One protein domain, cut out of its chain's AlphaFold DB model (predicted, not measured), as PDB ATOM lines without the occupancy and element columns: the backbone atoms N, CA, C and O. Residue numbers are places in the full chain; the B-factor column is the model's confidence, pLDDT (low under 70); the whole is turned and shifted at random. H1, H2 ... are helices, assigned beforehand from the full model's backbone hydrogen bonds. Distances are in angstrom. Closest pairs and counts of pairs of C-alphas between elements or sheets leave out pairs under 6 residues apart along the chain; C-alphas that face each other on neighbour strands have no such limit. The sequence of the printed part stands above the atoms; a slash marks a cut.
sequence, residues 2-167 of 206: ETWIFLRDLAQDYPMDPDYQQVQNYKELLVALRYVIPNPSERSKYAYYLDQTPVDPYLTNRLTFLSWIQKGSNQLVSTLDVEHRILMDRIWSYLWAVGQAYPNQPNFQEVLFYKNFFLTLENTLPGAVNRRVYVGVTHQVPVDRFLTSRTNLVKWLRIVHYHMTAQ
ATOM      1  N   GLU A   2     -14.131   7.220  33.149       87.94
ATOM      2  CA  GLU A   2     -14.346   8.158  34.255       87.94
ATOM      3  C   GLU A   2     -15.326   9.291  33.915       87.94
ATOM      4  O   GLU A   2     -16.119   9.666  34.772       87.94
ATOM      5  N   THR A   3     -15.366   9.777  32.665       94.62
ATOM      6  CA  THR A   3     -16.309  10.842  32.264       94.62
ATOM      7  C   THR A   3     -17.761  10.395  32.368       94.62
ATOM      8  O   THR A   3     -18.606  11.137  32.855       94.62
ATOM      9  N   TRP A   4     -18.072   9.169  31.944       94.62
ATOM     10  CA  TRP A   4     -19.439   8.650  32.019       94.62
ATOM     11  C   TRP A   4     -19.885   8.409  33.462       94.62
ATOM     12  O   TRP A   4     -21.043   8.642  33.792       94.62
ATOM     13  N   ILE A   5     -18.955   7.996  34.328       92.62
ATOM     14  CA  ILE A   5     -19.187   7.879  35.771       92.62
ATOM     15  C   ILE A   5     -19.476   9.257  36.372       92.62
ATOM     16  O   ILE A   5     -20.481   9.407  37.058       92.62
ATOM     17  N   PHE A   6     -18.656  10.262  36.054       95.75
ATOM     18  CA  PHE A   6     -18.874  11.647  36.473       95.75
ATOM     19  C   PHE A   6     -20.249  12.168  36.033       95.75
ATOM     20  O   PHE A   6     -21.005  12.679  36.852       95.75
ATOM     21  N   LEU A   7     -20.624  11.966  34.768       96.25
ATOM     22  CA  LEU A   7     -21.932  12.373  34.251       96.25
ATOM     23  C   LEU A   7     -23.093  11.687  34.966       96.25
ATOM     24  O   LEU A   7     -24.069  12.344  35.320       96.25
ATOM     25  N   ARG A   8     -22.989  10.377  35.205       93.75
ATOM     26  CA  ARG A   8     -23.999   9.625  35.958       93.75
ATOM     27  C   ARG A   8     -24.134  10.154  37.385       93.75
ATOM     28  O   ARG A   8     -25.247  10.234  37.891       93.75
ATOM     29  N   ASP A   9     -23.017  10.486  38.019       93.75
ATOM     30  CA  ASP A   9     -22.983  11.021  39.378       93.75
ATOM     31  C   ASP A   9     -23.659  12.403  39.443       93.75
ATOM     32  O   ASP A   9     -24.477  12.639  40.326       93.75
ATOM     33  N   LEU A  10     -23.434  13.278  38.456       95.06
ATOM     34  CA  LEU A  10     -24.163  14.550  38.338       95.06
ATOM     35  C   LEU A  10     -25.658  14.371  38.043       95.06
ATOM     36  O   LEU A  10     -26.487  15.156  38.504       95.06
ATOM     37  N   ALA A  11     -26.011  13.348  37.264       94.56
ATOM     38  CA  ALA A  11     -27.392  13.061  36.893       94.56
ATOM     39  C   ALA A  11     -28.250  12.586  38.074       94.56
ATOM     40  O   ALA A  11     -29.471  12.690  37.994       94.56
ATOM     41  N   GLN A  12     -27.650  12.111  39.174       90.62
ATOM     42  CA  GLN A  12     -28.402  11.693  40.368       90.62
ATOM     43  C   GLN A  12     -29.249  12.826  40.958       90.62
ATOM     44  O   GLN A  12     -30.341  12.570  41.456       90.62
ATOM     45  N   ASP A  13     -28.777  14.069  40.857       91.56
ATOM     46  CA  ASP A  13     -29.480  15.247  41.378       91.56
ATOM     47  C   ASP A  13     -30.234  16.029  40.292       91.56
ATOM     48  O   ASP A  13     -30.859  17.048  40.577       91.56
ATOM     49  N   TYR A  14     -30.225  15.553  39.039       96.00
ATOM     50  CA  TYR A  14     -30.978  16.201  37.966       96.00
ATOM     51  C   TYR A  14     -32.490  16.110  38.248       96.00
ATOM     52  O   TYR A  14     -32.952  15.041  38.643       96.00
ATOM     53  N   PRO A  15     -33.306  17.162  38.092       96.06
ATOM     54  CA  PRO A  15     -34.720  17.106  38.470       96.06
ATOM     55  C   PRO A  15     -35.553  16.100  37.655       96.06
ATOM     56  O   PRO A  15     -35.251  15.788  36.502       96.06
ATOM     57  N   MET A  16     -36.635  15.596  38.257       96.31
ATOM     58  CA  MET A  16     -37.656  14.826  37.525       96.31
ATOM     59  C   MET A  16     -38.531  15.718  36.636       96.31
ATOM     60  O   MET A  16     -39.069  15.229  35.651       96.31
ATOM     61  N   ASP A  17     -38.644  16.999  36.976       97.50
ATOM     62  CA  ASP A  17     -39.351  18.024  36.207       97.50
ATOM     63  C   ASP A  17     -38.484  19.297  36.207       97.50
ATOM     64  O   ASP A  17     -38.613  20.132  37.107       97.50
ATOM     65  N   PRO A  18     -37.460  19.370  35.334       98.12
ATOM     66  CA  PRO A  18     -36.514  20.474  35.316       98.12
ATOM     67  C   PRO A  18     -37.123  21.719  34.667       98.12
ATOM     68  O   PRO A  18     -37.764  21.647  33.619       98.12
ATOM     69  N   ASP A  19     -36.848  22.887  35.241       97.88
ATOM     70  CA  ASP A  19     -37.151  24.155  34.590       97.88
ATOM     71  C   ASP A  19     -36.183  24.448  33.427       97.88
ATOM     72  O   ASP A  19     -35.150  23.797  33.231       97.88
ATOM     73  N   TYR A  20     -36.511  25.472  32.636       97.88
ATOM     74  CA  TYR A  20     -35.696  25.876  31.490       97.88
ATOM     75  C   TYR A  20     -34.241  26.196  31.870       97.88
ATOM     76  O   TYR A  20     -33.320  25.826  31.138       97.88
ATOM     77  N   GLN A  21     -34.013  26.864  33.004       98.00
ATOM     78  CA  GLN A  21     -32.673  27.254  33.430       98.00
ATOM     79  C   GLN A  21     -31.850  26.026  33.830       98.00
ATOM     80  O   GLN A  21     -30.683  25.919  33.456       98.00
ATOM     81  N   GLN A  22     -32.452  25.067  34.530       97.69
ATOM     82  CA  GLN A  22     -31.824  23.798  34.891       97.69
ATOM     83  C   GLN A  22     -31.433  22.991  33.647       97.69
ATOM     84  O   GLN A  22     -30.328  22.444  33.598       97.69
ATOM     85  N   VAL A  23     -32.288  22.964  32.619       98.50
ATOM     86  CA  VAL A  23     -31.962  22.363  31.314       98.50
ATOM     87  C   VAL A  23     -30.747  23.047  30.682       98.50
ATOM     88  O   VAL A  23     -29.811  22.353  30.275       98.50
ATOM     89  N   GLN A  24     -30.714  24.385  30.631       98.31
ATOM     90  CA  GLN A  24     -29.577  25.110  30.050       98.31
ATOM     91  C   GLN A  24     -28.279  24.877  30.828       98.31
ATOM     92  O   GLN A  24     -27.263  24.560  30.215       98.31
ATOM     93  N   ASN A  25     -28.317  24.921  32.161       97.94
ATOM     94  CA  ASN A  25     -27.139  24.706  33.006       97.94
ATOM     95  C   ASN A  25     -26.472  23.345  32.725       97.94
ATOM     96  O   ASN A  25     -25.255  23.255  32.557       97.94
ATOM     97  N   TYR A  26     -27.270  22.275  32.623       98.31
ATOM     98  CA  TYR A  26     -26.748  20.945  32.293       98.31
ATOM     99  C   TYR A  26     -26.282  20.850  30.839       98.31
ATOM    100  O   TYR A  26     -25.254  20.228  30.566       98.31
ATOM    101  N   LYS A  27     -26.988  21.482  29.897       98.19
ATOM    102  CA  LYS A  27     -26.569  21.527  28.492       98.19
ATOM    103  C   LYS A  27     -25.208  22.209  28.330       98.19
ATOM    104  O   LYS A  27     -24.345  21.678  27.632       98.19
ATOM    105  N   GLU A  28     -24.995  23.341  28.991       98.12
ATOM    106  CA  GLU A  28     -23.731  24.079  28.966       98.12
ATOM    107  C   GLU A  28     -22.573  23.249  29.528       98.12
ATOM    108  O   GLU A  28     -21.525  23.151  28.884       98.12
ATOM    109  N   LEU A  29     -22.780  22.576  30.665       98.38
ATOM    110  CA  LEU A  29     -21.810  21.635  31.229       98.38
ATOM    111  C   LEU A  29     -21.436  20.536  30.217       98.38
ATOM    112  O   LEU A  29     -20.254  20.264  29.991       98.38
ATOM    113  N   LEU A  30     -22.437  19.890  29.611       98.25
ATOM    114  CA  LEU A  30     -22.235  18.791  28.660       98.25
ATOM    115  C   LEU A  30     -21.467  19.257  27.414       98.25
ATOM    116  O   LEU A  30     -20.554  18.581  26.941       98.25
ATOM    117  N   VAL A  31     -21.772  20.453  26.913       97.62
ATOM    118  CA  VAL A  31     -21.017  21.059  25.811       97.62
ATOM    119  C   VAL A  31     -19.584  21.391  26.238       97.62
ATOM    120  O   VAL A  31     -18.655  21.130  25.471       97.62
ATOM    121  N   ALA A  32     -19.367  21.903  27.453       98.00
ATOM    122  CA  ALA A  32     -18.032  22.222  27.961       98.00
ATOM    123  C   ALA A  32     -17.137  20.973  28.078       98.00
ATOM    124  O   ALA A  32     -15.947  21.024  27.744       98.00
ATOM    125  N   LEU A  33     -17.705  19.821  28.457       97.69
ATOM    126  CA  LEU A  33     -16.981  18.547  28.551       97.69
ATOM    127  C   LEU A  33     -16.314  18.122  27.238       97.69
ATOM    128  O   LEU A  33     -15.241  17.517  27.283       97.69
ATOM    129  N   ARG A  34     -16.853  18.513  26.072       97.12
ATOM    130  CA  ARG A  34     -16.219  18.260  24.760       97.12
ATOM    131  C   ARG A  34     -14.765  18.720  24.692       97.12
ATOM    132  O   ARG A  34     -14.006  18.203  23.877       97.12
ATOM    133  N   TYR A  35     -14.384  19.691  25.515       97.81
ATOM    134  CA  TYR A  35     -13.079  20.335  25.458       97.81
ATOM    135  C   TYR A  35     -12.182  19.997  26.645       97.81
ATOM    136  O   TYR A  35     -10.961  20.007  26.494       97.81
ATOM    137  N   VAL A  36     -12.760  19.671  27.804       98.06
ATOM    138  CA  VAL A  36     -12.005  19.538  29.060       98.06
ATOM    139  C   VAL A  36     -11.811  18.098  29.534       98.06
ATOM    140  O   VAL A  36     -11.058  17.879  30.483       98.06
ATOM    141  N   ILE A  37     -12.437  17.102  28.884       97.94
ATOM    142  CA  ILE A  37     -12.253  15.683  29.242       97.94
ATOM    143  C   ILE A  37     -10.751  15.345  29.268       97.94
ATOM    144  O   ILE A  37     -10.075  15.586  28.262       97.94
ATOM    145  N   PRO A  38     -10.213  14.771  30.364       97.06
ATOM    146  CA  PRO A  38      -8.768  14.631  30.555       97.06
ATOM    147  C   PRO A  38      -8.062  13.816  29.468       97.06
ATOM    148  O   PRO A  38      -6.987  14.184  29.002       97.06
ATOM    149  N   ASN A  39      -8.675  12.707  29.048       96.06
ATOM    150  CA  ASN A  39      -8.117  11.808  28.048       96.06
ATOM    151  C   ASN A  39      -8.523  12.254  26.626       96.06
ATOM    152  O   ASN A  39      -9.717  12.239  26.321       96.06
ATOM    153  N   PRO A  40      -7.581  12.583  25.717       96.00
ATOM    154  CA  PRO A  40      -7.919  13.059  24.371       96.00
ATOM    155  C   PRO A  40      -8.716  12.060  23.520       96.00
ATOM    156  O   PRO A  40      -9.603  12.461  22.773       96.00
ATOM    157  N   SER A  41      -8.446  10.755  23.644       95.69
ATOM    158  CA  SER A  41      -9.197   9.723  22.914       95.69
ATOM    159  C   SER A  41     -10.647   9.646  23.399       95.69
ATOM    160  O   SER A  41     -11.572   9.580  22.589       95.69
ATOM    161  N   GLU A  42     -10.859   9.694  24.716       95.25
ATOM    162  CA  GLU A  42     -12.197   9.752  25.317       95.25
ATOM    163  C   GLU A  42     -12.921  11.045  24.945       95.25
ATOM    164  O   GLU A  42     -14.096  10.997  24.594       95.25
ATOM    165  N   ARG A  43     -12.211  12.177  24.937       96.69
ATOM    166  CA  ARG A  43     -12.736  13.483  24.529       96.69
ATOM    167  C   ARG A  43     -13.280  13.452  23.101       96.69
ATOM    168  O   ARG A  43     -14.420  13.851  22.883       96.69
ATOM    169  N   SER A  44     -12.514  12.921  22.146       96.50
ATOM    170  CA  SER A  44     -12.959  12.794  20.751       96.50
ATOM    171  C   SER A  44     -14.163  11.862  20.607       96.50
ATOM    172  O   SER A  44     -15.098  12.178  19.877       96.50
ATOM    173  N   LYS A  45     -14.179  10.732  21.330       96.06
ATOM    174  CA  LYS A  45     -15.322   9.802  21.336       96.06
ATOM    175  C   LYS A  45     -16.578  10.439  21.929       96.06
ATOM    176  O   LYS A  45     -17.657  10.267  21.374       96.06
ATOM    177  N   TYR A  46     -16.437  11.181  23.024       96.94
ATOM    178  CA  TYR A  46     -17.532  11.916  23.650       96.94
ATOM    179  C   TYR A  46     -18.084  12.997  22.719       96.94
ATOM    180  O   TYR A  46     -19.291  13.061  22.517       96.94
ATOM    181  N   ALA A  47     -17.208  13.805  22.112       97.50
ATOM    182  CA  ALA A  47     -17.611  14.837  21.160       97.50
ATOM    183  C   ALA A  47     -18.367  14.233  19.968       97.50
ATOM    184  O   ALA A  47     -19.451  14.702  19.641       97.50
ATOM    185  N   TYR A  48     -17.845  13.144  19.393       97.38
ATOM    186  CA  TYR A  48     -18.526  12.405  18.332       97.38
ATOM    187  C   TYR A  48     -19.898  11.886  18.781       97.38
ATOM    188  O   TYR A  48     -20.886  12.073  18.079       97.38
ATOM    189  N   TYR A  49     -19.987  11.271  19.965       97.31
ATOM    190  CA  TYR A  49     -21.260  10.786  20.496       97.31
ATOM    191  C   TYR A  49     -22.278  11.915  20.685       97.31
ATOM    192  O   TYR A  49     -23.429  11.761  20.290       97.31
ATOM    193  N   LEU A  50     -21.854  13.053  21.238       97.19
ATOM    194  CA  LEU A  50     -22.718  14.212  21.446       97.19
ATOM    195  C   LEU A  50     -23.221  14.803  20.119       97.19
ATOM    196  O   LEU A  50     -24.371  15.228  20.053       97.19
ATOM    197  N   ASP A  51     -22.400  14.787  19.063       97.62
ATOM    198  CA  ASP A  51     -22.807  15.233  17.722       97.62
ATOM    199  C   ASP A  51     -23.817  14.266  17.074       97.62
ATOM    200  O   ASP A  51     -24.764  14.704  16.425       97.62
ATOM    201  N   GLN A  52     -23.640  12.952  17.256       98.00
ATOM    202  CA  GLN A  52     -24.540  11.934  16.690       98.00
ATOM    203  C   GLN A  52     -25.835  11.755  17.491       98.00
ATOM    204  O   GLN A  52     -26.870  11.390  16.941       98.00
ATOM    205  N   THR A  53     -25.777  11.969  18.804       97.19
ATOM    206  CA  THR A  53     -26.903  11.822  19.730       97.19
ATOM    207  C   THR A  53     -27.001  13.082  20.590       97.19
ATOM    208  O   THR A  53     -26.551  13.070  21.742       97.19
ATOM    209  N   PRO A  54     -27.583  14.174  20.056       97.19
ATOM    210  CA  PRO A  54     -27.772  15.409  20.806       97.19
ATOM    211  C   PRO A  54     -28.502  15.150  22.122       97.19
ATOM    212  O   PRO A  54     -29.408  14.319  22.191       97.19
ATOM    213  N   VAL A  55     -28.099  15.858  23.174       97.56
ATOM    214  CA  VAL A  55     -28.622  15.622  24.526       97.56
ATOM    215  C   VAL A  55     -29.965  16.309  24.787       97.56
ATOM    216  O   VAL A  55     -30.697  15.868  25.666       97.56
ATOM    217  N   ASP A  56     -30.329  17.333  24.005       97.50
ATOM    218  CA  ASP A  56     -31.560  18.120  24.186       97.50
ATOM    219  C   ASP A  56     -32.835  17.275  24.393       97.50
ATOM    220  O   ASP A  56     -33.552  17.533  25.359       97.50
ATOM    221  N   PRO A  57     -33.117  16.216  23.600       98.06
ATOM    222  CA  PRO A  57     -34.322  15.399  23.791       98.06
ATOM    223  C   PRO A  57     -34.330  14.597  25.101       98.06
ATOM    224  O   PRO A  57     -35.364  14.077  25.515       98.06
ATOM    225  N   TYR A  58     -33.166  14.456  25.736       98.12
ATOM    226  CA  TYR A  58     -32.955  13.637  26.921       98.12
ATOM    227  C   TYR A  58     -32.895  14.453  28.214       98.12
ATOM    228  O   TYR A  58     -32.968  13.865  29.289       98.12
ATOM    229  N   LEU A  59     -32.837  15.783  28.136       98.00
ATOM    230  CA  LEU A  59     -32.906  16.687  29.290       98.00
ATOM    231  C   LEU A  59     -34.356  17.022  29.691       98.00
ATOM    232  O   LEU A  59     -34.622  18.066  30.267       98.00
ATOM    233  N   THR A  60     -35.321  16.154  29.377       97.69
ATOM    234  CA  THR A  60     -36.723  16.355  29.785       97.69
ATOM    235  C   THR A  60     -36.973  15.922  31.227       97.69
ATOM    236  O   THR A  60     -37.836  16.488  31.881       97.69
ATOM    237  N   ASN A  61     -36.232  14.932  31.732       97.56
ATOM    238  CA  ASN A  61     -36.208  14.529  33.139       97.56
ATOM    239  C   ASN A  61     -34.964  13.675  33.453       97.56
ATOM    240  O   ASN A  61     -34.208  13.268  32.565       97.56
ATOM    241  N   ARG A  62     -34.766  13.353  34.735       96.19
ATOM    242  CA  ARG A  62     -33.686  12.471  35.224       96.19
ATOM    243  C   ARG A  62     -33.585  11.139  34.492       96.19
ATOM    244  O   ARG A  62     -32.479  10.722  34.153       96.19
ATOM    245  N   LEU A  63     -34.703  10.459  34.253       94.69
ATOM    246  CA  LEU A  63     -34.698   9.112  33.677       94.69
ATOM    247  C   LEU A  63     -34.231   9.131  32.221       94.69
ATOM    248  O   LEU A  63     -33.408   8.306  31.821       94.69
ATOM    249  N   THR A  64     -34.707  10.095  31.430       96.62
ATOM    250  CA  THR A  64     -34.260  10.254  30.042       96.62
ATOM    251  C   THR A  64     -32.792  10.662  29.977       96.62
ATOM    252  O   THR A  64     -32.059  10.139  29.136       96.62
ATOM    253  N   PHE A  65     -32.326  11.506  30.901       97.31
ATOM    254  CA  PHE A  65     -30.925  11.915  30.943       97.31
ATOM    255  C   PHE A  65     -30.006  10.737  31.300       97.31
ATOM    256  O   PHE A  65     -29.016  10.484  30.609       97.31
ATOM    257  N   LEU A  66     -30.376   9.936  32.304       94.50
ATOM    258  CA  LEU A  66     -29.669   8.698  32.644       94.50
ATOM    259  C   LEU A  66     -29.660   7.702  31.476       94.50
ATOM    260  O   LEU A  66     -28.627   7.085  31.216       94.50
ATOM    261  N   SER A  67     -30.762   7.586  30.727       93.81
ATOM    262  CA  SER A  67     -30.819   6.750  29.520       93.81
ATOM    263  C   SER A  67     -29.819   7.209  28.452       93.81
ATOM    264  O   SER A  67     -29.142   6.379  27.842       93.81
ATOM    265  N   TRP A  68     -29.662   8.520  28.248       96.50
ATOM    266  CA  TRP A  68     -28.659   9.068  27.330       96.50
ATOM    267  C   TRP A  68     -27.226   8.745  27.766       96.50
ATOM    268  O   TRP A  68     -26.409   8.340  26.938       96.50
ATOM    269  N   ILE A  69     -26.926   8.853  29.064       95.50
ATOM    270  CA  ILE A  69     -25.616   8.485  29.628       95.50
ATOM    271  C   ILE A  69     -25.357   6.982  29.456       95.50
ATOM    272  O   ILE A  69     -24.263   6.569  29.063       95.50
ATOM    273  N   GLN A  70     -26.371   6.151  29.707       92.06
ATOM    274  CA  GLN A  70     -26.284   4.702  29.555       92.06
ATOM    275  C   GLN A  70     -25.941   4.316  28.111       92.06
ATOM    276  O   GLN A  70     -25.002   3.550  27.892       92.06
ATOM    277  N   LYS A  71     -26.635   4.906  27.130       93.19
ATOM    278  CA  LYS A  71     -26.355   4.691  25.703       93.19
ATOM    279  C   LYS A  71     -24.924   5.098  25.337       93.19
ATOM    280  O   LYS A  71     -24.227   4.323  24.698       93.19
ATOM    281  N   GLY A  72     -24.464   6.270  25.782       92.56
ATOM    282  CA  GLY A  72     -23.125   6.777  25.447       92.56
ATOM    283  C   GLY A  72     -21.981   5.994  26.086       92.56
ATOM    284  O   GLY A  72     -20.920   5.824  25.486       92.56
ATOM    285  N   SER A  73     -22.197   5.470  27.292       90.19
ATOM    286  CA  SER A  73     -21.185   4.685  28.001       90.19
ATOM    287  C   SER A  73     -21.016   3.259  27.460       90.19
ATOM    288  O   SER A  73     -19.997   2.633  27.753       90.19
ATOM    289  N   ASN A  74     -21.981   2.743  26.681       84.69
ATOM    290  CA  ASN A  74     -22.113   1.319  26.335       84.69
ATOM    291  C   ASN A  74     -22.078   0.395  27.568       84.69
ATOM    292  O   ASN A  74     -21.658  -0.759  27.483       84.69
ATOM    293  N   GLN A  75     -22.485   0.901  28.732       71.88
ATOM    294  CA  GLN A  75     -22.521   0.152  29.981       71.88
ATOM    295  C   GLN A  75     -23.953   0.064  30.489       71.88
ATOM    296  O   GLN A  75     -24.738   1.000  30.354       71.88
ATOM    297  N   LEU A  76     -24.287  -1.064  31.115       59.28
ATOM    298  CA  LEU A  76     -25.473  -1.141  31.956       59.28
ATOM    299  C   LEU A  76     -25.220  -0.246  33.169       59.28
ATOM    300  O   LEU A  76     -24.419  -0.572  34.044       59.28
ATOM    301  N   VAL A  77     -25.873   0.912  33.194       57.16
ATOM    302  CA  VAL A  77     -25.881   1.771  34.373       57.16
ATOM    303  C   VAL A  77     -26.805   1.101  35.379       57.16
ATOM    304  O   VAL A  77     -28.022   1.112  35.210       57.16
ATOM    305  N   SER A  78     -26.240   0.473  36.409       58.34
ATOM    306  CA  SER A  78     -27.042   0.088  37.564       58.34
ATOM    307  C   SER A  78     -27.504   1.364  38.274       58.34
ATOM    308  O   SER A  78     -26.717   2.284  38.502       58.34
ATOM    309  N   THR A  79     -28.790   1.436  38.610       57.47
ATOM    310  CA  THR A  79     -29.418   2.548  39.343       57.47
ATOM    311  C   THR A  79     -29.077   2.493  40.833       57.47
ATOM    312  O   THR A  79     -29.957   2.628  41.674       57.47
ATOM    313  N   LEU A  80     -27.825   2.187  41.181       59.12
ATOM    314  CA  LEU A  80     -27.446   2.070  42.581       59.12
ATOM    315  C   LEU A  80     -27.569   3.438  43.247       59.12
ATOM    316  O   LEU A  80     -26.920   4.391  42.810       59.12
ATOM    317  N   ASP A  81     -28.353   3.489  44.321       64.56
ATOM    318  CA  ASP A  81     -28.296   4.560  45.307       64.56
ATOM    319  C   ASP A  81     -26.890   4.549  45.905       64.56
ATOM    320  O   ASP A  81     -26.543   3.747  46.777       64.56
ATOM    321  N   VAL A  82     -26.025   5.394  45.355       71.75
ATOM    322  CA  VAL A  82     -24.691   5.602  45.897       71.75
ATOM    323  C   VAL A  82     -24.813   6.619  47.016       71.75
ATOM    324  O   VAL A  82     -25.379   7.692  46.827       71.75
ATOM    325  N   GLU A  83     -24.222   6.306  48.166       79.25
ATOM    326  CA  GLU A  83     -24.089   7.259  49.261       79.25
ATOM    327  C   GLU A  83     -23.505   8.591  48.757       79.25
ATOM    328  O   GLU A  83     -22.469   8.620  48.084       79.25
ATOM    329  N   HIS A  84     -24.156   9.702  49.116       79.88
ATOM    330  CA  HIS A  84     -23.799  11.054  48.665       79.88
ATOM    331  C   HIS A  84     -22.313  11.390  48.857       79.88
ATOM    332  O   HIS A  84     -21.694  12.046  48.020       79.88
ATOM    333  N   ARG A  85     -21.706  10.887  49.938       77.06
ATOM    334  CA  ARG A  85     -20.274  11.044  50.214       77.06
ATOM    335  C   ARG A  85     -19.401  10.433  49.115       77.06
ATOM    336  O   ARG A  85     -18.522  11.104  48.585       77.06
ATOM    337  N   ILE A  86     -19.672   9.183  48.745       86.19
ATOM    338  CA  ILE A  86     -18.915   8.464  47.711       86.19
ATOM    339  C   ILE A  86     -19.074   9.173  46.360       86.19
ATOM    340  O   ILE A  86     -18.122   9.271  45.587       86.19
ATOM    341  N   LEU A  87     -20.275   9.680  46.079       89.25
ATOM    342  CA  LEU A  87     -20.559  10.455  44.878       89.25
ATOM    343  C   LEU A  87     -19.676  11.712  44.801       89.25
ATOM    344  O   LEU A  87     -19.036  11.948  43.775       89.25
ATOM    345  N   MET A  88     -19.573  12.480  45.889       92.44
ATOM    346  CA  MET A  88     -18.742  13.687  45.911       92.44
ATOM    347  C   MET A  88     -17.245  13.384  45.793       92.44
ATOM    348  O   MET A  88     -16.546  14.089  45.062       92.44
ATOM    349  N   ASP A  89     -16.753  12.318  46.426       92.94
ATOM    350  CA  ASP A  89     -15.348  11.894  46.315       92.94
ATOM    351  C   ASP A  89     -14.974  11.531  44.862       92.94
ATOM    352  O   ASP A  89     -13.884  11.865  44.377       92.94
ATOM    353  N   ARG A  90     -15.893  10.894  44.119       94.00
ATOM    354  CA  ARG A  90     -15.698  10.585  42.691       94.00
ATOM    355  C   ARG A  90     -15.726  11.835  41.820       94.00
ATOM    356  O   ARG A  90     -14.874  11.970  40.941       94.00
ATOM    357  N   ILE A  91     -16.649  12.760  42.085       95.69
ATOM    358  CA  ILE A  91     -16.693  14.056  41.400       95.69
ATOM    359  C   ILE A  91     -15.366  14.795  41.584       95.69
ATOM    360  O   ILE A  91     -14.758  15.201  40.597       95.69
ATOM    361  N   TRP A  92     -14.859  14.908  42.811       96.38
ATOM    362  CA  TRP A  92     -13.587  15.589  43.070       96.38
ATOM    363  C   TRP A  92     -12.397  14.908  42.409       96.38
ATOM    364  O   TRP A  92     -11.530  15.590  41.860       96.38
ATOM    365  N   SER A  93     -12.384  13.577  42.400       96.69
ATOM    366  CA  SER A  93     -11.369  12.804  41.683       96.69
ATOM    367  C   SER A  93     -11.371  13.132  40.184       96.69
ATOM    368  O   SER A  93     -10.309  13.341  39.594       96.69
ATOM    369  N   TYR A  94     -12.555  13.271  39.575       97.88
ATOM    370  CA  TYR A  94     -12.693  13.696  38.180       97.88
ATOM    371  C   TYR A  94     -12.223  15.142  37.958       97.88
ATOM    372  O   TYR A  94     -11.454  15.409  37.034       97.88
ATOM    373  N   LEU A  95     -12.622  16.082  38.822       98.31
ATOM    374  CA  LEU A  95     -12.188  17.483  38.735       98.31
ATOM    375  C   LEU A  95     -10.667  17.622  38.864       98.31
ATOM    376  O   LEU A  95     -10.054  18.424  38.158       98.31
ATOM    377  N   TRP A  96     -10.040  16.804  39.712       98.12
ATOM    378  CA  TRP A  96      -8.588  16.724  39.810       98.12
ATOM    379  C   TRP A  96      -7.953  16.256  38.499       98.12
ATOM    380  O   TRP A  96      -7.010  16.887  38.021       98.12
ATOM    381  N   ALA A  97      -8.490  15.204  37.873       98.25
ATOM    382  CA  ALA A  97      -8.020  14.733  36.572       98.25
ATOM    383  C   ALA A  97      -8.152  15.814  35.483       98.25
ATOM    384  O   ALA A  97      -7.220  16.010  34.700       98.25
ATOM    385  N   VAL A  98      -9.259  16.572  35.468       98.44
ATOM    386  CA  VAL A  98      -9.446  17.726  34.567       98.44
ATOM    387  C   VAL A  98      -8.364  18.778  34.803       98.44
ATOM    388  O   VAL A  98      -7.705  19.202  33.852       98.44
ATOM    389  N   GLY A  99      -8.118  19.148  36.062       98.38
ATOM    390  CA  GLY A  99      -7.062  20.091  36.429       98.38
ATOM    391  C   GLY A  99      -5.669  19.642  35.992       98.38
ATOM    392  O   GLY A  99      -4.901  20.443  35.464       98.38
ATOM    393  N   GLN A 100      -5.356  18.354  36.143       98.25
ATOM    394  CA  GLN A 100      -4.071  17.787  35.723       98.25
ATOM    395  C   GLN A 100      -3.905  17.731  34.201       98.25
ATOM    396  O   GLN A 100      -2.785  17.832  33.701       98.25
ATOM    397  N   ALA A 101      -5.005  17.608  33.455       98.00
ATOM    398  CA  ALA A 101      -4.988  17.656  31.998       98.00
ATOM    399  C   ALA A 101      -4.857  19.081  31.431       98.00
ATOM    400  O   ALA A 101      -4.544  19.229  30.250       98.00
ATOM    401  N   TYR A 102      -5.060  20.125  32.245       98.56
ATOM    402  CA  TYR A 102      -4.952  21.515  31.794       98.56
ATOM    403  C   TYR A 102      -3.549  21.822  31.240       98.56
ATOM    404  O   TYR A 102      -2.560  21.307  31.774       98.56
ATOM    405  N   PRO A 103      -3.392  22.626  30.176       98.12
ATOM    406  CA  PRO A 103      -2.074  22.933  29.623       98.12
ATOM    407  C   PRO A 103      -1.185  23.735  30.585       98.12
ATOM    408  O   PRO A 103      -1.647  24.538  31.395       98.12
ATOM    409  N   ASN A 104       0.135  23.560  30.469       98.50
ATOM    410  CA  ASN A 104       1.095  24.410  31.186       98.50
ATOM    411  C   ASN A 104       1.131  25.843  30.625       98.50
ATOM    412  O   ASN A 104       1.461  26.767  31.360       98.50
ATOM    413  N   GLN A 105       0.798  26.005  29.342       98.38
ATOM    414  CA  GLN A 105       0.724  27.276  28.620       98.38
ATOM    415  C   GLN A 105      -0.561  27.274  27.776       98.38
ATOM    416  O   GLN A 105      -0.508  26.938  26.593       98.38
ATOM    417  N   PRO A 106      -1.726  27.525  28.393       98.38
ATOM    418  CA  PRO A 106      -3.006  27.450  27.702       98.38
ATOM    419  C   PRO A 106      -3.163  28.619  26.727       98.38
ATOM    420  O   PRO A 106      -2.792  29.757  27.030       98.38
ATOM    421  N   ASN A 107      -3.748  28.351  25.567       98.12
ATOM    422  CA  ASN A 107      -4.203  29.406  24.672       98.12
ATOM    423  C   ASN A 107      -5.542  29.996  25.159       98.12
ATOM    424  O   ASN A 107      -6.202  29.463  26.051       98.12
ATOM    425  N   PHE A 108      -5.966  31.109  24.556       98.25
ATOM    426  CA  PHE A 108      -7.193  31.813  24.950       98.25
ATOM    427  C   PHE A 108      -8.450  30.924  24.924       98.25
ATOM    428  O   PHE A 108      -9.305  31.018  25.803       98.25
ATOM    429  N   GLN A 109      -8.557  30.040  23.933       98.00
ATOM    430  CA  GLN A 109      -9.708  29.161  23.779       98.00
ATOM    431  C   GLN A 109      -9.744  28.093  24.883       98.00
ATOM    432  O   GLN A 109     -10.800  27.829  25.455       98.00
ATOM    433  N   GLU A 110      -8.589  27.526  25.239       98.25
ATOM    434  CA  GLU A 110      -8.465  26.577  26.352       98.25
ATOM    435  C   GLU A 110      -8.817  27.227  27.695       98.25
ATOM    436  O   GLU A 110      -9.554  26.631  28.480       98.25
ATOM    437  N   VAL A 111      -8.368  28.468  27.929       98.62
ATOM    438  CA  VAL A 111      -8.753  29.257  29.113       98.62
ATOM    439  C   VAL A 111     -10.274  29.382  29.198       98.62
ATOM    440  O   VAL A 111     -10.857  29.110  30.248       98.62
ATOM    441  N   LEU A 112     -10.930  29.751  28.094       98.31
ATOM    442  CA  LEU A 112     -12.382  29.924  28.054       98.31
ATOM    443  C   LEU A 112     -13.128  28.608  28.310       98.31
ATOM    444  O   LEU A 112     -14.075  28.584  29.093       98.31
ATOM    445  N   PHE A 113     -12.691  27.508  27.697       98.25
ATOM    446  CA  PHE A 113     -13.321  26.202  27.887       98.25
ATOM    447  C   PHE A 113     -13.238  25.710  29.329       98.25
ATOM    448  O   PHE A 113     -14.244  25.263  29.882       98.25
ATOM    449  N   TYR A 114     -12.068  25.831  29.954       98.62
ATOM    450  CA  TYR A 114     -11.893  25.434  31.348       98.62
ATOM    451  C   TYR A 114     -12.656  26.353  32.301       98.62
ATOM    452  O   TYR A 114     -13.297  25.856  33.226       98.62
ATOM    453  N   LYS A 115     -12.657  27.670  32.053       98.56
ATOM    454  CA  LYS A 115     -13.473  28.619  32.817       98.56
ATOM    455  C   LYS A 115     -14.947  28.225  32.780       98.56
ATOM    456  O   LYS A 115     -15.549  28.041  33.832       98.56
ATOM    457  N   ASN A 116     -15.503  28.059  31.583       98.25
ATOM    458  CA  ASN A 116     -16.916  27.735  31.408       98.25
ATOM    459  C   ASN A 116     -17.266  26.404  32.078       98.25
ATOM    460  O   ASN A 116     -18.263  26.330  32.786       98.25
ATOM    461  N   PHE A 117     -16.415  25.383  31.933       98.62
ATOM    462  CA  PHE A 117     -16.609  24.113  32.626       98.62
ATOM    463  C   PHE A 117     -16.722  24.292  34.146       98.62
ATOM    464  O   PHE A 117     -17.705  23.847  34.731       98.62
ATOM    465  N   PHE A 118     -15.767  24.965  34.793       98.56
ATOM    466  CA  PHE A 118     -15.824  25.130  36.248       98.56
ATOM    467  C   PHE A 118     -17.000  25.993  36.709       98.56
ATOM    468  O   PHE A 118     -17.603  25.677  37.727       98.56
ATOM    469  N   LEU A 119     -17.373  27.026  35.952       98.06
ATOM    470  CA  LEU A 119     -18.531  27.856  36.294       98.06
ATOM    471  C   LEU A 119     -19.855  27.092  36.168       98.06
ATOM    472  O   LEU A 119     -20.744  27.280  36.989       98.06
ATOM    473  N   THR A 120     -19.988  26.163  35.213       98.19
ATOM    474  CA  THR A 120     -21.223  25.360  35.097       98.19
ATOM    475  C   THR A 120     -21.490  24.495  36.337       98.19
ATOM    476  O   THR A 120     -22.648  24.248  36.679       98.19
ATOM    477  N   LEU A 121     -20.442  24.110  37.079       98.12
ATOM    478  CA  LEU A 121     -20.557  23.301  38.298       98.12
ATOM    479  C   LEU A 121     -21.317  24.006  39.428       98.12
ATOM    480  O   LEU A 121     -21.916  23.324  40.260       98.12
ATOM    481  N   GLU A 122     -21.367  25.341  39.430       97.50
ATOM    482  CA  GLU A 122     -22.152  26.133  40.387       97.50
ATOM    483  C   GLU A 122     -23.629  25.719  40.412       97.50
ATOM    484  O   GLU A 122     -24.265  25.717  41.466       97.50
ATOM    485  N   ASN A 123     -24.148  25.283  39.262       97.12
ATOM    486  CA  ASN A 123     -25.546  24.915  39.092       97.12
ATOM    487  C   ASN A 123     -25.787  23.409  38.948       97.12
ATOM    488  O   ASN A 123     -26.926  22.968  39.080       97.12
ATOM    489  N   THR A 124     -24.747  22.615  38.680       97.19
ATOM    490  CA  THR A 124     -24.894  21.184  38.365       97.19
ATOM    491  C   THR A 124     -24.302  20.250  39.416       97.19
ATOM    492  O   THR A 124     -24.486  19.039  39.309       97.19
ATOM    493  N   LEU A 125     -23.571  20.759  40.418       96.06
ATOM    494  CA  LEU A 125     -23.070  19.911  41.502       96.06
ATOM    495  C   LEU A 125     -24.230  19.279  42.293       96.06
ATOM    496  O   LEU A 125     -25.187  19.985  42.611       96.06
ATOM    497  N   PRO A 126     -24.150  17.989  42.663       94.06
ATOM    498  CA  PRO A 126     -25.203  17.319  43.421       94.06
ATOM    499  C   PRO A 126     -25.357  17.859  44.840       94.06
ATOM    500  O   PRO A 126     -24.382  17.964  45.590       94.06
ATOM    501  N   GLY A 127     -26.598  18.142  45.227       91.50
ATOM    502  CA  GLY A 127     -26.978  18.656  46.537       91.50
ATOM    503  C   GLY A 127     -26.929  20.183  46.626       91.50
ATOM    504  O   GLY A 127     -25.929  20.829  46.306       91.50
ATOM    505  N   ALA A 128     -28.007  20.778  47.142       92.38
ATOM    506  CA  ALA A 128     -28.139  22.232  47.272       92.38
ATOM    507  C   ALA A 128     -27.066  22.863  48.179       92.38
ATOM    508  O   ALA A 128     -26.566  23.948  47.881       92.38
ATOM    509  N   VAL A 129     -26.679  22.172  49.259       91.38
ATOM    510  CA  VAL A 129     -25.610  22.622  50.168       91.38
ATOM    511  C   VAL A 129     -24.274  22.695  49.431       91.38
ATOM    512  O   VAL A 129     -23.613  23.727  49.478       91.38
ATOM    513  N   ASN A 130     -23.913  21.651  48.678       93.44
ATOM    514  CA  ASN A 130     -22.669  21.626  47.907       93.44
ATOM    515  C   ASN A 130     -22.616  22.753  46.873       93.44
ATOM    516  O   ASN A 130     -21.596  23.426  46.780       93.44
ATOM    517  N   ARG A 131     -23.713  22.999  46.140       95.31
ATOM    518  CA  ARG A 131     -23.800  24.131  45.200       95.31
ATOM    519  C   ARG A 131     -23.589  25.465  45.902       95.31
ATOM    520  O   ARG A 131     -22.778  26.266  45.452       95.31
ATOM    521  N   ARG A 132     -24.259  25.687  47.038       95.62
ATOM    522  CA  ARG A 132     -24.127  26.925  47.823       95.62
ATOM    523  C   ARG A 132     -22.690  27.151  48.294       95.62
ATOM    524  O   ARG A 132     -22.176  28.257  48.140       95.62
ATOM    525  N   VAL A 133     -22.051  26.124  48.858       95.25
ATOM    526  CA  VAL A 133     -20.657  26.211  49.319       95.25
ATOM    527  C   VAL A 133     -19.727  26.455  48.134       95.25
ATOM    528  O   VAL A 133     -18.892  27.353  48.201       95.25
ATOM    529  N   TYR A 134     -19.910  25.725  47.030       97.00
ATOM    530  CA  TYR A 134     -19.104  25.887  45.824       97.00
ATOM    531  C   TYR A 134     -19.190  27.318  45.286       97.00
ATOM    532  O   TYR A 134     -18.155  27.968  45.198       97.00
ATOM    533  N   VAL A 135     -20.400  27.842  45.059       97.81
ATOM    534  CA  VAL A 135     -20.648  29.235  44.633       97.81
ATOM    535  C   VAL A 135     -19.993  30.237  45.584       97.81
ATOM    536  O   VAL A 135     -19.303  31.161  45.159       97.81
ATOM    537  N   GLY A 136     -20.169  30.051  46.897       96.81
ATOM    538  CA  GLY A 136     -19.570  30.934  47.896       96.81
ATOM    539  C   GLY A 136     -18.044  30.990  47.786       96.81
ATOM    540  O   GLY A 136     -17.456  32.070  47.862       96.81
ATOM    541  N   VAL A 137     -17.403  29.842  47.566       96.94
ATOM    542  CA  VAL A 137     -15.945  29.740  47.443       96.94
ATOM    543  C   VAL A 137     -15.454  30.237  46.081       96.94
ATOM    544  O   VAL A 137     -14.468  30.972  46.043       96.94
ATOM    545  N   THR A 138     -16.118  29.897  44.971       97.44
ATOM    546  CA  THR A 138     -15.713  30.337  43.623       97.44
ATOM    547  C   THR A 138     -15.885  31.838  43.432       97.44
ATOM    548  O   THR A 138     -15.081  32.455  42.739       97.44
ATOM    549  N   HIS A 139     -16.848  32.464  44.110       97.06
ATOM    550  CA  HIS A 139     -16.984  33.921  44.120       97.06
ATOM    551  C   HIS A 139     -15.877  34.612  44.934       97.06
ATOM    552  O   HIS A 139     -15.391  35.672  44.541       97.06
ATOM    553  N   GLN A 140     -15.449  34.021  46.056       97.00
ATOM    554  CA  GLN A 140     -14.343  34.553  46.868       97.00
ATOM    555  C   GLN A 140     -12.980  34.338  46.201       97.00
ATOM    556  O   GLN A 140     -12.089  35.187  46.288       97.00
ATOM    557  N   VAL A 141     -12.812  33.202  45.525       97.38
ATOM    558  CA  VAL A 141     -11.580  32.792  44.854       97.38
ATOM    559  C   VAL A 141     -11.908  32.477  43.389       97.38
ATOM    560  O   VAL A 141     -12.008  31.306  43.022       97.38
ATOM    561  N   PRO A 142     -12.078  33.498  42.527       98.12
ATOM    562  CA  PRO A 142     -12.467  33.291  41.135       98.12
ATOM    563  C   PRO A 142     -11.385  32.551  40.348       98.12
ATOM    564  O   PRO A 142     -10.189  32.837  40.477       98.12
ATOM    565  N   VAL A 143     -11.818  31.619  39.495       98.44
ATOM    566  CA  VAL A 143     -10.933  30.735  38.718       98.44
ATOM    567  C   VAL A 143     -10.051  31.498  37.723       98.44
ATOM    568  O   VAL A 143      -8.931  31.071  37.456       98.44
ATOM    569  N   ASP A 144     -10.493  32.662  37.234       98.25
ATOM    570  CA  ASP A 144      -9.808  33.489  36.228       98.25
ATOM    571  C   ASP A 144      -8.319  33.709  36.522       98.25
ATOM    572  O   ASP A 144      -7.470  33.584  35.640       98.25
ATOM    573  N   ARG A 145      -7.979  33.979  37.788       96.50
ATOM    574  CA  ARG A 145      -6.596  34.267  38.211       96.50
ATOM    575  C   ARG A 145      -5.693  33.032  38.209       96.50
ATOM    576  O   ARG A 145      -4.474  33.158  38.316       96.50
ATOM    577  N   PHE A 146      -6.282  31.848  38.099       98.62
ATOM    578  CA  PHE A 146      -5.606  30.562  38.213       98.62
ATOM    579  C   PHE A 146      -5.522  29.805  36.885       98.62
ATOM    580  O   PHE A 146      -4.818  28.804  36.800       98.62
ATOM    581  N   LEU A 147      -6.151  30.312  35.823       98.56
ATOM    582  CA  LEU A 147      -6.132  29.705  34.489       98.56
ATOM    583  C   LEU A 147      -4.867  30.027  33.679       98.56
ATOM    584  O   LEU A 147      -4.803  29.726  32.493       98.56
ATOM    585  N   THR A 148      -3.831  30.599  34.292       98.31
ATOM    586  CA  THR A 148      -2.573  30.935  33.603       98.31
ATOM    587  C   THR A 148      -1.656  29.731  33.378       98.31
ATOM    588  O   THR A 148      -0.796  29.777  32.505       98.31
ATOM    589  N   SER A 149      -1.818  28.651  34.150       98.69
ATOM    590  CA  SER A 149      -1.076  27.395  33.980       98.69
ATOM    591  C   SER A 149      -1.757  26.242  34.718       98.69
ATOM    592  O   SER A 149      -2.513  26.462  35.668       98.69
ATOM    593  N   ARG A 150      -1.421  24.998  34.352       98.56
ATOM    594  CA  ARG A 150      -1.779  23.783  35.109       98.56
ATOM    595  C   ARG A 150      -1.522  23.918  36.605       98.56
ATOM    596  O   ARG A 150      -2.409  23.645  37.404       98.56
ATOM    597  N   THR A 151      -0.323  24.348  36.993       98.56
ATOM    598  CA  THR A 151       0.064  24.466  38.405       98.56
ATOM    599  C   THR A 151      -0.859  25.412  39.167       98.56
ATOM    600  O   THR A 151      -1.261  25.103  40.290       98.56
ATOM    601  N   ASN A 152      -1.233  26.538  38.556       98.69
ATOM    602  CA  ASN A 152      -2.138  27.497  39.177       98.69
ATOM    603  C   ASN A 152      -3.566  26.954  39.267       98.69
ATOM    604  O   ASN A 152      -4.179  27.065  40.329       98.69
ATOM    605  N   LEU A 153      -4.069  26.282  38.230       98.75
ATOM    606  CA  LEU A 153      -5.397  25.674  38.277       98.75
ATOM    607  C   LEU A 153      -5.477  24.552  39.323       98.75
ATOM    608  O   LEU A 153      -6.430  24.477  40.094       98.75
ATOM    609  N   VAL A 154      -4.452  23.707  39.413       98.50
ATOM    610  CA  VAL A 154      -4.357  22.656  40.438       98.50
ATOM    611  C   VAL A 154      -4.305  23.261  41.847       98.50
ATOM    612  O   VAL A 154      -4.917  22.732  42.778       98.50
ATOM    613  N   LYS A 155      -3.617  24.399  42.020       98.44
ATOM    614  CA  LYS A 155      -3.629  25.158  43.279       98.44
ATOM    615  C   LYS A 155      -5.035  25.662  43.614       98.44
ATOM    616  O   LYS A 155      -5.447  25.535  44.764       98.44
ATOM    617  N   TRP A 156      -5.766  26.187  42.635       98.62
ATOM    618  CA  TRP A 156      -7.154  26.615  42.809       98.62
ATOM    619  C   TRP A 156      -8.066  25.460  43.221       98.62
ATOM    620  O   TRP A 156      -8.739  25.561  44.242       98.62
ATOM    621  N   LEU A 157      -8.004  24.322  42.521       98.38
ATOM    622  CA  LEU A 157      -8.778  23.124  42.866       98.38
ATOM    623  C   LEU A 157      -8.529  22.662  44.302       98.38
ATOM    624  O   LEU A 157      -9.468  22.297  45.002       98.38
ATOM    625  N   ARG A 158      -7.275  22.722  44.770       97.94
ATOM    626  CA  ARG A 158      -6.936  22.395  46.159       97.94
ATOM    627  C   ARG A 158      -7.601  23.346  47.156       97.94
ATOM    628  O   ARG A 158      -8.086  22.875  48.179       97.94
ATOM    629  N   ILE A 159      -7.617  24.651  46.869       97.25
ATOM    630  CA  ILE A 159      -8.285  25.656  47.711       97.25
ATOM    631  C   ILE A 159      -9.786  25.359  47.771       97.25
ATOM    632  O   ILE A 159     -10.334  25.222  48.863       97.25
ATOM    633  N   VAL A 160     -10.436  25.183  46.617       97.19
ATOM    634  CA  VAL A 160     -11.883  24.930  46.562       97.19
ATOM    635  C   VAL A 160     -12.249  23.631  47.282       97.19
ATOM    636  O   VAL A 160     -13.141  23.631  48.127       97.19
ATOM    637  N   HIS A 161     -11.522  22.541  47.020       96.19
ATOM    638  CA  HIS A 161     -11.756  21.251  47.670       96.19
ATOM    639  C   HIS A 161     -11.566  21.319  49.196       96.19
ATOM    640  O   HIS A 161     -12.370  20.760  49.943       96.19
ATOM    641  N   TYR A 162     -10.543  22.038  49.676       95.12
ATOM    642  CA  TYR A 162     -10.338  22.259  51.111       95.12
ATOM    643  C   TYR A 162     -11.545  22.953  51.754       95.12
ATOM    644  O   TYR A 162     -12.058  22.474  52.760       95.12
ATOM    645  N   HIS A 163     -12.055  24.033  51.159       92.44
ATOM    646  CA  HIS A 163     -13.225  24.728  51.705       92.44
ATOM    647  C   HIS A 163     -14.501  23.878  51.665       92.44
ATOM    648  O   HIS A 163     -15.261  23.874  52.631       92.44
ATOM    649  N   MET A 164     -14.700  23.120  50.587       90.88
ATOM    650  CA  MET A 164     -15.841  22.215  50.414       90.88
ATOM    651  C   MET A 164     -15.872  21.078  51.441       90.88
ATOM    652  O   MET A 164     -16.943  20.592  51.781       90.88
ATOM    653  N   THR A 165     -14.708  20.649  51.934       89.31
ATOM    654  CA  THR A 165     -14.588  19.580  52.941       89.31
ATOM    655  C   THR A 165     -14.499  20.108  54.372       89.31
ATOM    656  O   THR A 165     -14.839  19.391  55.310       89.31
ATOM    657  N   ALA A 166     -14.058  21.356  54.554       86.88
ATOM    658  CA  ALA A 166     -13.931  21.995  55.861       86.88
ATOM    659  C   ALA A 166     -15.260  22.530  56.416       86.88
ATOM    660  O   ALA A 166     -15.380  22.692  57.630       86.88
ATOM    661  N   GLN A 167     -16.246  22.814  55.561       70.56
ATOM    662  CA  GLN A 167     -17.593  23.170  56.003       70.56
ATOM    663  C   GLN A 167     -18.415  21.886  56.169       70.56
ATOM    664  O   GLN A 167     -18.787  21.283  55.161       70.56
TER     665      GLN A 167
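Overview. This is residues 2 to 167 of the 206 residues of the protein "Thiol oxidase" of viral metagenome (UniProt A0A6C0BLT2). Four helices, H4, H1, H5 and H9, make a curved row in which each runs opposite to its neighbour, and across from them H2 and H6 form a crossed pair. H7 packs on both H6 and H9 and so bridges the two sides, H3 folds back from H2, and the short H8 packs on H9. The printed part has 166 residues with nine named helices, H1 to H9 in chain order, and no named strand; its class is all helix. It is compact, with a radius of gyration of the C-alphas of 15.3 A, and rounded, spanning 37 by 35 by 27 A.

Arrangement. Begin at the longest helix, H5, residues 84 to 101. It touches H9, residues 150 to 166, at a shallow tilt of 14 degrees, opposite ways; look at Gly 99 and Val 154, their closest C-alphas, 5.5 A apart. With residues 87 to 94 alone H5 touches H1, residues 2 to 11, at a steep tilt of 45 degrees, closest at the C-alphas of Phe 6 and Ile 91, 5.9 A apart. H1 touches H4, residues 62 to 73, at a shallow tilt of 7 degrees, opposite ways, closest at the C-alphas of Trp 4 and Ser 73, 5.9 A apart. Now find H2, residues 20 to 36, and H6, residues 108 to 124: they touch with 24 pairs of C-alphas within 8 A, closest at Ala 32 and Phe 117, 5.2 A, at a steep tilt of 39 degrees. H1 and H2 are near each other, as are H5 and H6. H2 forms a helical hairpin with H3, residues 40 to 52, the closest C-alphas being those of Arg 34 and Ala 47, 5.2 A apart. H6 forms another with H7, residues 128 to 140, at a steep tilt of 38 degrees, only just past shallow; their closest C-alphas, of Glu 122 and Arg 131, are 5.5 A apart. H7 touches H9, closest at the C-alphas of Val 133 and Met 164, 6.4 A apart. H8, residues 143 to 146, touches H9, with the C-alphas of Phe 146 and Asn 152 closest at 4.7 A. Helix packing is mostly crossed: leaving H8 out, 2 of the 7 touching pairs are at a shallow tilt. Every O i to N i+4 pair is within hydrogen-bond range in H1, H3, H4, H5, H7 and H9, against 11 of 13 in H2 and 10 of 13 in H6; H8 is too short for one.

Along the chain. Find C-alpha 2 at (-14.346, 8.158, 34.255), where H1 begins. H5 runs 26.0 A from C-alpha 84 at (-23.799, 11.054, 48.665); H2 and H6 each run 24.6 A. H9 runs 24.1 A and ends at C-alpha 166, (-13.931, 21.995, 55.861).

Size, cuts and confidence. The C-alphas farthest apart, of Asp 17 and Gln 105, are 41.8 A apart. The printed part has no cut and no long link. Mean pLDDT of the printed part is 94.3; look at residues 76 to 81 for those under 70.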